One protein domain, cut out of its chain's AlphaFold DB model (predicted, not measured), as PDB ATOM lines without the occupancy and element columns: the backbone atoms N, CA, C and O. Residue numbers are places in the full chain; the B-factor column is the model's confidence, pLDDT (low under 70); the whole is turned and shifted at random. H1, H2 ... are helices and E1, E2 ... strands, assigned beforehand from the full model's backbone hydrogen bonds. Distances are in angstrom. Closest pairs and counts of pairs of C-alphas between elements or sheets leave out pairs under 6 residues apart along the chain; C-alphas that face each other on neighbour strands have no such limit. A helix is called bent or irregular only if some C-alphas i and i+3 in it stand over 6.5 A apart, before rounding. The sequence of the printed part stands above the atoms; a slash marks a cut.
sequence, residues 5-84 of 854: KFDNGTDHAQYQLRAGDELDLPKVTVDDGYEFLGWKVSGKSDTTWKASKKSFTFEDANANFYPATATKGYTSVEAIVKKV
ATOM      1  N   LYS A   5      13.454 -30.519  -5.586       78.06
ATOM      2  CA  LYS A   5      12.826 -31.385  -6.610       78.06
ATOM      3  C   LYS A   5      13.213 -32.851  -6.416       78.06
ATOM      4  O   LYS A   5      14.277 -33.142  -5.870       78.06
ATOM      5  N   PHE A   6      12.353 -33.760  -6.880       81.06
ATOM      6  CA  PHE A   6      12.710 -35.170  -7.022       81.06
ATOM      7  C   PHE A   6      13.526 -35.405  -8.302       81.06
ATOM      8  O   PHE A   6      13.494 -34.600  -9.235       81.06
ATOM      9  N   ASP A   7      14.250 -36.519  -8.355       77.25
ATOM     10  CA  ASP A   7      15.046 -36.964  -9.509       77.25
ATOM     11  C   ASP A   7      14.250 -37.128 -10.812       77.25
ATOM     12  O   ASP A   7      14.789 -36.912 -11.895       77.25
ATOM     13  N   ASN A   8      12.956 -37.434 -10.729       69.81
ATOM     14  CA  ASN A   8      12.049 -37.446 -11.879       69.81
ATOM     15  C   ASN A   8      11.663 -36.035 -12.391       69.81
ATOM     16  O   ASN A   8      10.863 -35.911 -13.319       69.81
ATOM     17  N   GLY A   9      12.204 -34.972 -11.784       69.88
ATOM     18  CA  GLY A   9      11.972 -33.574 -12.144       69.88
ATOM     19  C   GLY A   9      10.632 -33.001 -11.675       69.88
ATOM     20  O   GLY A   9      10.397 -31.803 -11.857       69.88
ATOM     21  N   THR A  10       9.767 -33.814 -11.062       73.56
ATOM     22  CA  THR A  10       8.488 -33.379 -10.493       73.56
ATOM     23  C   THR A  10       8.618 -33.120  -8.993       73.56
ATOM     24  O   THR A  10       9.644 -33.371  -8.357       73.56
ATOM     25  N   ASP A  11       7.569 -32.555  -8.405       73.50
ATOM     26  CA  ASP A  11       7.518 -32.199  -6.989       73.50
ATOM     27  C   ASP A  11       6.664 -33.170  -6.147       73.50
ATOM     28  O   ASP A  11       6.556 -32.992  -4.928       73.50
ATOM     29  N   HIS A  12       6.088 -34.184  -6.806       76.25
ATOM     30  CA  HIS A  12       5.303 -35.290  -6.260       76.25
ATOM     31  C   HIS A  12       5.473 -36.557  -7.121       76.25
ATOM     32  O   HIS A  12       5.694 -36.471  -8.330       76.25
ATOM     33  N   ALA A  13       5.323 -37.734  -6.509       75.81
ATOM     34  CA  ALA A  13       5.275 -39.028  -7.189       75.81
ATOM     35  C   ALA A  13       4.171 -39.900  -6.565       75.81
ATOM     36  O   ALA A  13       3.916 -39.811  -5.363       75.81
ATOM     37  N   GLN A  14       3.491 -40.713  -7.377       80.38
ATOM     38  CA  GLN A  14       2.434 -41.621  -6.924       80.38
ATOM     39  C   GLN A  14       2.757 -43.051  -7.340       80.38
ATOM     40  O   GLN A  14       3.071 -43.309  -8.499       80.38
ATOM     41  N   TYR A  15       2.621 -43.980  -6.395       79.12
ATOM     42  CA  TYR A  15       2.940 -45.386  -6.599       79.12
ATOM     43  C   TYR A  15       1.832 -46.280  -6.046       79.12
ATOM     44  O   TYR A  15       1.192 -45.954  -5.046       79.12
ATOM     45  N   GLN A  16       1.618 -47.425  -6.695       80.62
ATOM     46  CA  GLN A  16       0.704 -48.461  -6.227       80.62
ATOM     47  C   GLN A  16       1.519 -49.671  -5.766       80.62
ATOM     48  O   GLN A  16       2.180 -50.304  -6.581       80.62
ATOM     49  N   LEU A  17       1.437 -49.999  -4.476       78.69
ATOM     50  CA  LEU A  17       2.149 -51.119  -3.849       78.69
ATOM     51  C   LEU A  17       1.188 -52.270  -3.522       78.69
ATOM     52  O   LEU A  17       0.049 -52.034  -3.106       78.69
ATOM     53  N   ARG A  18       1.640 -53.514  -3.695       80.50
ATOM     54  CA  ARG A  18       0.962 -54.749  -3.271       80.50
ATOM     55  C   ARG A  18       1.787 -55.456  -2.192       80.50
ATOM     56  O   ARG A  18       2.965 -55.177  -2.016       80.50
ATOM     57  N   ALA A  19       1.155 -56.367  -1.451       75.94
ATOM     58  CA  ALA A  19       1.831 -57.123  -0.397       75.94
ATOM     59  C   ALA A  19       3.043 -57.892  -0.954       75.94
ATOM     60  O   ALA A  19       2.890 -58.650  -1.914       75.94
ATOM     61  N   GLY A  20       4.211 -57.695  -0.336       74.56
ATOM     62  CA  GLY A  20       5.498 -58.227  -0.789       74.56
ATOM     63  C   GLY A  20       6.334 -57.285  -1.669       74.56
ATOM     64  O   GLY A  20       7.474 -57.631  -1.965       74.56
ATOM     65  N   ASP A  21       5.813 -56.116  -2.062       82.44
ATOM     66  CA  ASP A  21       6.557 -55.136  -2.865       82.44
ATOM     67  C   ASP A  21       7.443 -54.222  -1.987       82.44
ATOM     68  O   ASP A  21       7.044 -53.785  -0.902       82.44
ATOM     69  N   GLU A  22       8.621 -53.863  -2.507       83.19
ATOM     70  CA  GLU A  22       9.502 -52.804  -1.995       83.19
ATOM     71  C   GLU A  22       9.718 -51.758  -3.092       83.19
ATOM     72  O   GLU A  22       9.862 -52.100  -4.268       83.19
ATOM     73  N   LEU A  23       9.723 -50.479  -2.716       83.44
ATOM     74  CA  LEU A  23       9.890 -49.372  -3.646       83.44
ATOM     75  C   LEU A  23      10.889 -48.343  -3.120       83.44
ATOM     76  O   LEU A  23      10.832 -47.935  -1.960       83.44
ATOM     77  N   ASP A  24      11.762 -47.872  -4.005       84.81
ATOM     78  CA  ASP A  24      12.715 -46.811  -3.699       84.81
ATOM     79  C   ASP A  24      12.026 -45.452  -3.490       84.81
ATOM     80  O   ASP A  24      11.115 -45.054  -4.221       84.81
ATOM     81  N   LEU A  25      12.492 -44.718  -2.480       84.12
ATOM     82  CA  LEU A  25      12.175 -43.311  -2.286       84.12
ATOM     83  C   LEU A  25      12.939 -42.478  -3.327       84.12
ATOM     84  O   LEU A  25      14.123 -42.733  -3.560       84.12
ATOM     85  N   PRO A  26      12.299 -41.460  -3.926       82.56
ATOM     86  CA  PRO A  26      12.952 -40.611  -4.915       82.56
ATOM     87  C   PRO A  26      14.123 -39.841  -4.294       82.56
ATOM     88  O   PRO A  26      14.073 -39.439  -3.126       82.56
ATOM     89  N   LYS A  27      15.181 -39.590  -5.071       81.88
ATOM     90  CA  LYS A  27      16.280 -38.734  -4.598       81.88
ATOM     91  C   LYS A  27      15.818 -37.281  -4.515       81.88
ATOM     92  O   LYS A  27      15.160 -36.787  -5.426       81.88
ATOM     93  N   VAL A  28      16.187 -36.601  -3.431       82.06
ATOM     94  CA  VAL A  28      15.854 -35.191  -3.191       82.06
ATOM     95  C   VAL A  28      17.072 -34.325  -3.484       82.06
ATOM     96  O   VAL A  28      18.119 -34.513  -2.868       82.06
ATOM     97  N   THR A  29      16.908 -33.354  -4.377       79.88
ATOM     98  CA  THR A  29      17.869 -32.263  -4.589       79.88
ATOM     99  C   THR A  29      17.284 -30.980  -4.003       79.88
ATOM    100  O   THR A  29      16.120 -30.662  -4.266       79.88
ATOM    101  N   VAL A  30      18.072 -30.260  -3.202       77.62
ATOM    102  CA  VAL A  30      17.677 -29.010  -2.526       77.62
ATOM    103  C   VAL A  30      18.369 -27.806  -3.163       77.62
ATOM    104  O   VAL A  30      19.459 -27.952  -3.711       77.62
ATOM    105  N   ASP A  31      17.723 -26.641  -3.112       74.00
ATOM    106  CA  ASP A  31      18.288 -25.384  -3.624       74.00
ATOM    107  C   ASP A  31      19.447 -24.879  -2.731       74.00
ATOM    108  O   ASP A  31      19.502 -25.190  -1.536       74.00
ATOM    109  N   ASP A  32      20.358 -24.068  -3.286       64.69
ATOM    110  CA  ASP A  32      21.522 -23.528  -2.564       64.69
ATOM    111  C   ASP A  32      21.133 -22.815  -1.257       64.69
ATOM    112  O   ASP A  32      20.234 -21.968  -1.207       64.69
ATOM    113  N   GLY A  33      21.848 -23.147  -0.178       65.00
ATOM    114  CA  GLY A  33      21.570 -22.633   1.165       65.00
ATOM    115  C   GLY A  33      20.463 -23.385   1.907       65.00
ATOM    116  O   GLY A  33      19.999 -22.883   2.931       65.00
ATOM    117  N   TYR A  34      20.042 -24.563   1.432       73.88
ATOM    118  CA  TYR A  34      19.145 -25.473   2.144       73.88
ATOM    119  C   TYR A  34      19.748 -26.880   2.313       73.88
ATOM    120  O   TYR A  34      20.572 -27.316   1.518       73.88
ATOM    121  N   GLU A  35      19.297 -27.615   3.333       77.56
ATOM    122  CA  GLU A  35      19.664 -29.009   3.616       77.56
ATOM    123  C   GLU A  35      18.430 -29.918   3.732       77.56
ATOM    124  O   GLU A  35      17.409 -29.543   4.321       77.56
ATOM    125  N   PHE A  36      18.542 -31.144   3.206       81.06
ATOM    126  CA  PHE A  36      17.537 -32.206   3.323       81.06
ATOM    127  C   PHE A  36      17.731 -33.015   4.615       81.06
ATOM    128  O   PHE A  36      18.766 -33.642   4.824       81.06
ATOM    129  N   LEU A  37      16.711 -33.034   5.475       78.75
ATOM    130  CA  LEU A  37      16.800 -33.591   6.830       78.75
ATOM    131  C   LEU A  37      16.108 -34.954   6.994       78.75
ATOM    132  O   LEU A  37      16.396 -35.683   7.947       78.75
ATOM    133  N   GLY A  38      15.206 -35.328   6.083       84.44
ATOM    134  CA  GLY A  38      14.488 -36.604   6.136       84.44
ATOM    135  C   GLY A  38      13.083 -36.545   5.558       84.44
ATOM    136  O   GLY A  38      12.736 -35.610   4.847       84.44
ATOM    137  N   TRP A  39      12.266 -37.541   5.877       86.31
ATOM    138  CA  TRP A  39      10.915 -37.699   5.349       86.31
ATOM    139  C   TRP A  39       9.878 -37.657   6.470       86.31
ATOM    140  O   TRP A  39      10.065 -38.263   7.522       86.31
ATOM    141  N   LYS A  40       8.760 -36.980   6.239       86.44
ATOM    142  CA  LYS A  40       7.549 -37.039   7.050       86.44
ATOM    143  C   LYS A  40       6.565 -38.001   6.392       86.44
ATOM    144  O   LYS A  40       6.223 -37.820   5.232       86.44
ATOM    145  N   VAL A  41       6.087 -38.994   7.131       85.50
ATOM    146  CA  VAL A  41       5.137 -39.998   6.640       85.50
ATOM    147  C   VAL A  41       3.805 -39.829   7.348       85.50
ATOM    148  O   VAL A  41       3.735 -39.974   8.567       85.50
ATOM    149  N   SER A  42       2.757 -39.554   6.580       81.25
ATOM    150  CA  SER A  42       1.428 -39.194   7.074       81.25
ATOM    151  C   SER A  42       0.369 -40.162   6.535       81.25
ATOM    152  O   SER A  42       0.385 -40.533   5.361       81.25
ATOM    153  N   GLY A  43      -0.575 -40.566   7.382       77.75
ATOM    154  CA  GLY A  43      -1.660 -41.484   7.021       77.75
ATOM    155  C   GLY A  43      -2.619 -41.684   8.191       77.75
ATOM    156  O   GLY A  43      -3.336 -40.757   8.555       77.75
ATOM    157  N   LYS A  44      -2.623 -42.866   8.824       76.25
ATOM    158  CA  LYS A  44      -3.337 -43.068  10.104       76.25
ATOM    159  C   LYS A  44      -2.697 -42.274  11.251       76.25
ATOM    160  O   LYS A  44      -3.401 -41.817  12.147       76.25
ATOM    161  N   SER A  45      -1.374 -42.141  11.238       75.19
ATOM    162  CA  SER A  45      -0.582 -41.350  12.181       75.19
ATOM    163  C   SER A  45       0.580 -40.665  11.461       75.19
ATOM    164  O   SER A  45       0.957 -41.078  10.366       75.19
ATOM    165  N   ASP A  46       1.158 -39.632  12.064       79.44
ATOM    166  CA  ASP A  46       2.346 -38.975  11.516       79.44
ATOM    167  C   ASP A  46       3.606 -39.589  12.141       79.44
ATOM    168  O   ASP A  46       3.739 -39.661  13.364       79.44
ATOM    169  N   THR A  47       4.544 -40.022  11.302       84.00
ATOM    170  CA  THR A  47       5.872 -40.517  11.697       84.00
ATOM    171  C   THR A  47       6.949 -39.886  10.817       84.00
ATOM    172  O   THR A  47       6.641 -39.157   9.873       84.00
ATOM    173  N   THR A  48       8.227 -40.112  11.124       83.56
ATOM    174  CA  THR A  48       9.336 -39.592  10.316       83.56
ATOM    175  C   THR A  48      10.362 -40.672   9.997       83.56
ATOM    176  O   THR A  48      10.642 -41.555  10.809       83.56
ATOM    177  N   TRP A  49      10.952 -40.580   8.806       86.56
ATOM    178  CA  TRP A  49      12.111 -41.364   8.390       86.56
ATOM    179  C   TRP A  49      13.329 -40.457   8.231       86.56
ATOM    180  O   TRP A  49      13.224 -39.293   7.852       86.56
ATOM    181  N   LYS A  50      14.514 -40.996   8.522       81.94
ATOM    182  CA  LYS A  50      15.779 -40.269   8.347       81.94
ATOM    183  C   LYS A  50      16.075 -40.058   6.858       81.94
ATOM    184  O   LYS A  50      15.672 -40.878   6.036       81.94
ATOM    185  N   ALA A  51      16.849 -39.021   6.528       79.94
ATOM    186  CA  ALA A  51      17.291 -38.732   5.156       79.94
ATOM    187  C   ALA A  51      17.990 -39.915   4.464       79.94
ATOM    188  O   ALA A  51      17.905 -40.062   3.251       79.94
ATOM    189  N   SER A  52      18.638 -40.794   5.231       79.31
ATOM    190  CA  SER A  52      19.321 -41.979   4.708       79.31
ATOM    191  C   SER A  52      18.397 -43.131   4.290       79.31
ATOM    192  O   SER A  52      18.890 -44.110   3.729       79.31
ATOM    193  N   LYS A  53      17.083 -43.071   4.562       84.31
ATOM    194  CA  LYS A  53      16.126 -44.106   4.134       84.31
ATOM    195  C   LYS A  53      15.966 -44.031   2.612       84.31
ATOM    196  O   LYS A  53      15.601 -42.984   2.087       84.31
ATOM    197  N   LYS A  54      16.269 -45.139   1.924       84.56
ATOM    198  CA  LYS A  54      16.315 -45.214   0.453       84.56
ATOM    199  C   LYS A  54      15.103 -45.884  -0.182       84.56
ATOM    200  O   LYS A  54      14.833 -45.609  -1.335       84.56
ATOM    201  N   SER A  55      14.386 -46.717   0.561       84.94
ATOM    202  CA  SER A  55      13.239 -47.493   0.086       84.94
ATOM    203  C   SER A  55      12.224 -47.698   1.208       84.94
ATOM    204  O   SER A  55      12.550 -47.551   2.398       84.94
ATOM    205  N   PHE A  56      10.998 -48.043   0.840       84.94
ATOM    206  CA  PHE A  56       9.931 -48.423   1.754       84.94
ATOM    207  C   PHE A  56       9.141 -49.616   1.205       84.94
ATOM    208  O   PHE A  56       8.989 -49.787  -0.004       84.94
ATOM    209  N   THR A  57       8.661 -50.459   2.112       83.69
ATOM    210  CA  THR A  57       7.928 -51.694   1.793       83.69
ATOM    211  C   THR A  57       6.415 -51.500   1.866       83.69
ATOM    212  O   THR A  57       5.918 -50.512   2.422       83.69
ATOM    213  N   PHE A  58       5.654 -52.468   1.344       79.19
ATOM    214  CA  PHE A  58       4.212 -52.523   1.579       79.19
ATOM    215  C   PHE A  58       3.885 -52.527   3.075       79.19
ATOM    216  O   PHE A  58       2.955 -51.842   3.482       79.19
ATOM    217  N   GLU A  59       4.646 -53.238   3.909       78.50
ATOM    218  CA  GLU A  59       4.454 -53.262   5.360       78.50
ATOM    219  C   GLU A  59       4.699 -51.886   6.000       78.50
ATOM    220  O   GLU A  59       3.899 -51.470   6.843       78.50
ATOM    221  N   ASP A  60       5.730 -51.148   5.559       77.94
ATOM    222  CA  ASP A  60       6.023 -49.780   6.021       77.94
ATOM    223  C   ASP A  60       4.859 -48.817   5.715       77.94
ATOM    224  O   ASP A  60       4.477 -47.998   6.556       77.94
ATOM    225  N   ALA A  61       4.258 -48.931   4.524       75.38
ATOM    226  CA  ALA A  61       3.088 -48.141   4.136       75.38
ATOM    227  C   ALA A  61       1.803 -48.625   4.839       75.38
ATOM    228  O   ALA A  61       1.010 -47.821   5.333       75.38
ATOM    229  N   ASN A  62       1.609 -49.943   4.943       71.31
ATOM    230  CA  ASN A  62       0.431 -50.564   5.546       71.31
ATOM    231  C   ASN A  62       0.327 -50.258   7.051       71.31
ATOM    232  O   ASN A  62      -0.769 -50.043   7.572       71.31
ATOM    233  N   ALA A  63       1.462 -50.161   7.751       71.06
ATOM    234  CA  ALA A  63       1.507 -49.757   9.156       71.06
ATOM    235  C   ALA A  63       0.850 -48.385   9.402       71.06
ATOM    236  O   ALA A  63       0.319 -48.139  10.489       71.06
ATOM    237  N   ASN A  64       0.837 -47.514   8.388       68.56
ATOM    238  CA  ASN A  64       0.321 -46.153   8.476       68.56
ATOM    239  C   ASN A  64      -0.864 -45.886   7.526       68.56
ATOM    240  O   ASN A  64      -1.157 -44.742   7.180       68.56
ATOM    241  N   PHE A  65      -1.562 -46.945   7.120       69.31
ATOM    242  CA  PHE A  65      -2.619 -46.942   6.108       69.31
ATOM    243  C   PHE A  65      -3.943 -46.332   6.584       69.31
ATOM    244  O   PHE A  65      -4.436 -46.659   7.670       69.31
ATOM    245  N   TYR A  66      -4.564 -45.487   5.750       62.78
ATOM    246  CA  TYR A  66      -5.851 -44.850   6.052       62.78
ATOM    247  C   TYR A  66      -6.856 -44.917   4.875       62.78
ATOM    248  O   TYR A  66      -6.466 -44.639   3.735       62.78
ATOM    249  N   PRO A  67      -8.151 -45.236   5.125       59.84
ATOM    250  CA  PRO A  67      -8.716 -45.657   6.411       59.84
ATOM    251  C   PRO A  67      -8.347 -47.113   6.751       59.84
ATOM    252  O   PRO A  67      -8.363 -47.992   5.894       59.84
ATOM    253  N   ALA A  68      -8.058 -47.379   8.029       60.47
ATOM    254  CA  ALA A  68      -7.470 -48.638   8.512       60.47
ATOM    255  C   ALA A  68      -8.341 -49.905   8.331       60.47
ATOM    256  O   ALA A  68      -7.890 -51.005   8.635       60.47
ATOM    257  N   THR A  69      -9.589 -49.768   7.874       59.62
ATOM    258  CA  THR A  69     -10.562 -50.861   7.694       59.62
ATOM    259  C   THR A  69     -10.912 -51.145   6.226       59.62
ATOM    260  O   THR A  69     -11.825 -51.924   5.959       59.62
ATOM    261  N   ALA A  70     -10.207 -50.539   5.263       61.66
ATOM    262  CA  ALA A  70     -10.445 -50.732   3.830       61.66
ATOM    263  C   ALA A  70      -9.449 -51.721   3.188       61.66
ATOM    264  O   ALA A  70      -8.304 -51.829   3.609       61.66
ATOM    265  N   THR A  71      -9.860 -52.412   2.116       64.69
ATOM    266  CA  THR A  71      -8.978 -53.281   1.302       64.69
ATOM    267  C   THR A  71      -8.005 -52.498   0.404       64.69
ATOM    268  O   THR A  71      -7.144 -53.099  -0.236       64.69
ATOM    269  N   LYS A  72      -8.142 -51.164   0.347       70.19
ATOM    270  CA  LYS A  72      -7.257 -50.184  -0.309       70.19
ATOM    271  C   LYS A  72      -7.268 -48.866   0.484       70.19
ATOM    272  O   LYS A  72      -8.301 -48.512   1.045       70.19
ATOM    273  N   GLY A  73      -6.163 -48.130   0.482       74.56
ATOM    274  CA  GLY A  73      -5.906 -46.956   1.319       74.56
ATOM    275  C   GLY A  73      -4.607 -46.277   0.886       74.56
ATOM    276  O   GLY A  73      -3.936 -46.768  -0.024       74.56
ATOM    277  N   TYR A  74      -4.287 -45.134   1.493       77.31
ATOM    278  CA  TYR A  74      -3.180 -44.277   1.053       77.31
ATOM    279  C   TYR A  74      -2.297 -43.833   2.226       77.31
ATOM    280  O   TYR A  74      -2.781 -43.661   3.349       77.31
ATOM    281  N   THR A  75      -1.018 -43.601   1.930       81.06
ATOM    282  CA  THR A  75      -0.003 -43.024   2.823       81.06
ATOM    283  C   THR A  75       0.769 -41.968   2.031       81.06
ATOM    284  O   THR A  75       1.118 -42.207   0.877       81.06
ATOM    285  N   SER A  76       1.008 -40.801   2.629       84.12
ATOM    286  CA  SER A  76       1.792 -39.709   2.040       84.12
ATOM    287  C   SER A  76       3.189 -39.668   2.654       84.12
ATOM    288  O   SER A  76       3.326 -39.843   3.863       84.12
ATOM    289  N   VAL A  77       4.213 -39.415   1.841       84.38
ATOM    290  CA  VAL A  77       5.610 -39.257   2.272       84.38
ATOM    291  C   VAL A  77       6.135 -37.930   1.716       84.38
ATOM    292  O   VAL A  77       6.197 -37.745   0.505       84.38
ATOM    293  N   GLU A  78       6.502 -37.000   2.593       85.94
ATOM    294  CA  GLU A  78       6.936 -35.638   2.257       85.94
ATOM    295  C   GLU A  78       8.379 -35.391   2.715       85.94
ATOM    296  O   GLU A  78       8.737 -35.694   3.848       85.94
ATOM    297  N   ALA A  79       9.227 -34.823   1.861       82.25
ATOM    298  CA  ALA A  79      10.602 -34.467   2.217       82.25
ATOM    299  C   ALA A  79      10.668 -33.212   3.117       82.25
ATOM    300  O   ALA A  79       9.946 -32.241   2.901       82.25
ATOM    301  N   ILE A  80      11.571 -33.216   4.103       82.56
ATOM    302  CA  ILE A  80      11.818 -32.124   5.056       82.56
ATOM    303  C   ILE A  80      13.113 -31.397   4.664       82.56
ATOM    304  O   ILE A  80      14.186 -31.998   4.703       82.56
ATOM    305  N   VAL A  81      13.027 -30.102   4.343       79.19
ATOM    306  CA  VAL A  81      14.155 -29.253   3.899       79.19
ATOM    307  C   VAL A  81      14.229 -27.958   4.740       79.19
ATOM    308  O   VAL A  81      13.182 -27.375   5.029       79.19
ATOM    309  N   LYS A  82      15.427 -27.499   5.159       77.19
ATOM    310  CA  LYS A  82      15.647 -26.265   5.971       77.19
ATOM    311  C   LYS A  82      16.811 -25.395   5.471       77.19
ATOM    312  O   LYS A  82      17.748 -25.932   4.912       77.19
ATOM    313  N   LYS A  83      16.763 -24.074   5.711       70.56
ATOM    314  CA  LYS A  83      17.766 -23.069   5.282       70.56
ATOM    315  C   LYS A  83      18.982 -22.979   6.232       70.56
ATOM    316  O   LYS A  83      18.777 -23.054   7.442       70.56
ATOM    317  N   VAL A  84      20.193 -22.748   5.708       67.56
ATOM    318  CA  VAL A  84      21.473 -22.562   6.437       67.56
ATOM    319  C   VAL A  84      22.001 -21.122   6.241       67.56
ATOM    320  O   VAL A  84      21.937 -20.595   5.130       67.56
TER     321      VAL A  84
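AT A GLANCE: This is residues 5 to 84 of the 854 residues of the protein "LPXTG cell wall anchor domain-containing protein" of Dorea formicigenerans (UniProt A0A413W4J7). A long, bent sheet of three antiparallel strands, in the order E4, E3, E6, makes one side of this elongated domain, and E3 and E6 run side by side along most of its length. On the other side lie a small separate pair of strands, E1 and E5, and farther along E2, with the short helix H1 directly after E5; E1 is apart from the three strands of the sheet and H1 only grazes it, and the whole is not a closed barrel. The printed part has 80 residues with one named helix and six named strands, in the order E1 E2 E3 E4 E5 H1 E6; the class is mostly strand, though under half of the residues are in named elements. The whole is compact, with a radius of gyration of the C-alphas of 13.4 A, and it spans 43 by 23 by 19 A.

IN THESE COORDINATES: Start at Lys 5 and pass residues 5 to 21, which hold no named element, to find C-alpha 22 at (9.502, -52.804, -1.995), where E1, residues 22 to 24, begins. E2 follows at residues 28 to 30. E3, residues 34 to 42, is 22.9 A long and bends by 56 degrees at residue 37. E4 is residues 47 to 50, 10.5 A long, and E5 is residues 55 to 57. H1, residues 58 to 62, begins at C-alpha 58 at (4.212, -52.523, 1.579). E6, residues 76 to 83, runs 23.3 A to C-alpha 83 at (17.766, -23.069, 5.282).

HOW THE PARTS SIT: Look first at inner strand E3. Its antiparallel neighbour E6 stands at 156 degrees, with N 37 and O 80 2.8 A apart, within hydrogen-bond range. On its other side is E4, antiparallel at 143 degrees and a hairpin with E3, with N 49 and O 39 2.8 A apart. The sheet is only just strongly twisted, its C-alphas lying up to 4.1 A off the best plane. E2 pairs with no named strand, but residues 5 to 6 pair antiparallel with its residues 28 to 29; its closest C-alphas to E3 are those of Val 30 and Phe 36, 6.7 A apart. E1 and E5 are antiparallel neighbours at 157 degrees, with N 23 and O 56 2.9 A apart, and E5 is apart from E3 and E6. H1 is only just on the sheet, with 5 pairs of C-alphas within 10 A, and only grazes it with residues 60 to 61. In H1 every O i to N i+4 pair is within hydrogen-bond range.

THE WHOLE: The C-alphas farthest apart are those of Thr 71 and Val 84, 43.6 A. The printed part has no cut. The link from H1 to E6, residues 63 to 75, is long; the other links between named elements are tight. Mean pLDDT of the printed part is 77.4, and it is under 70 at residues 8 to 9, 32 to 33, 64 to 71 and 84.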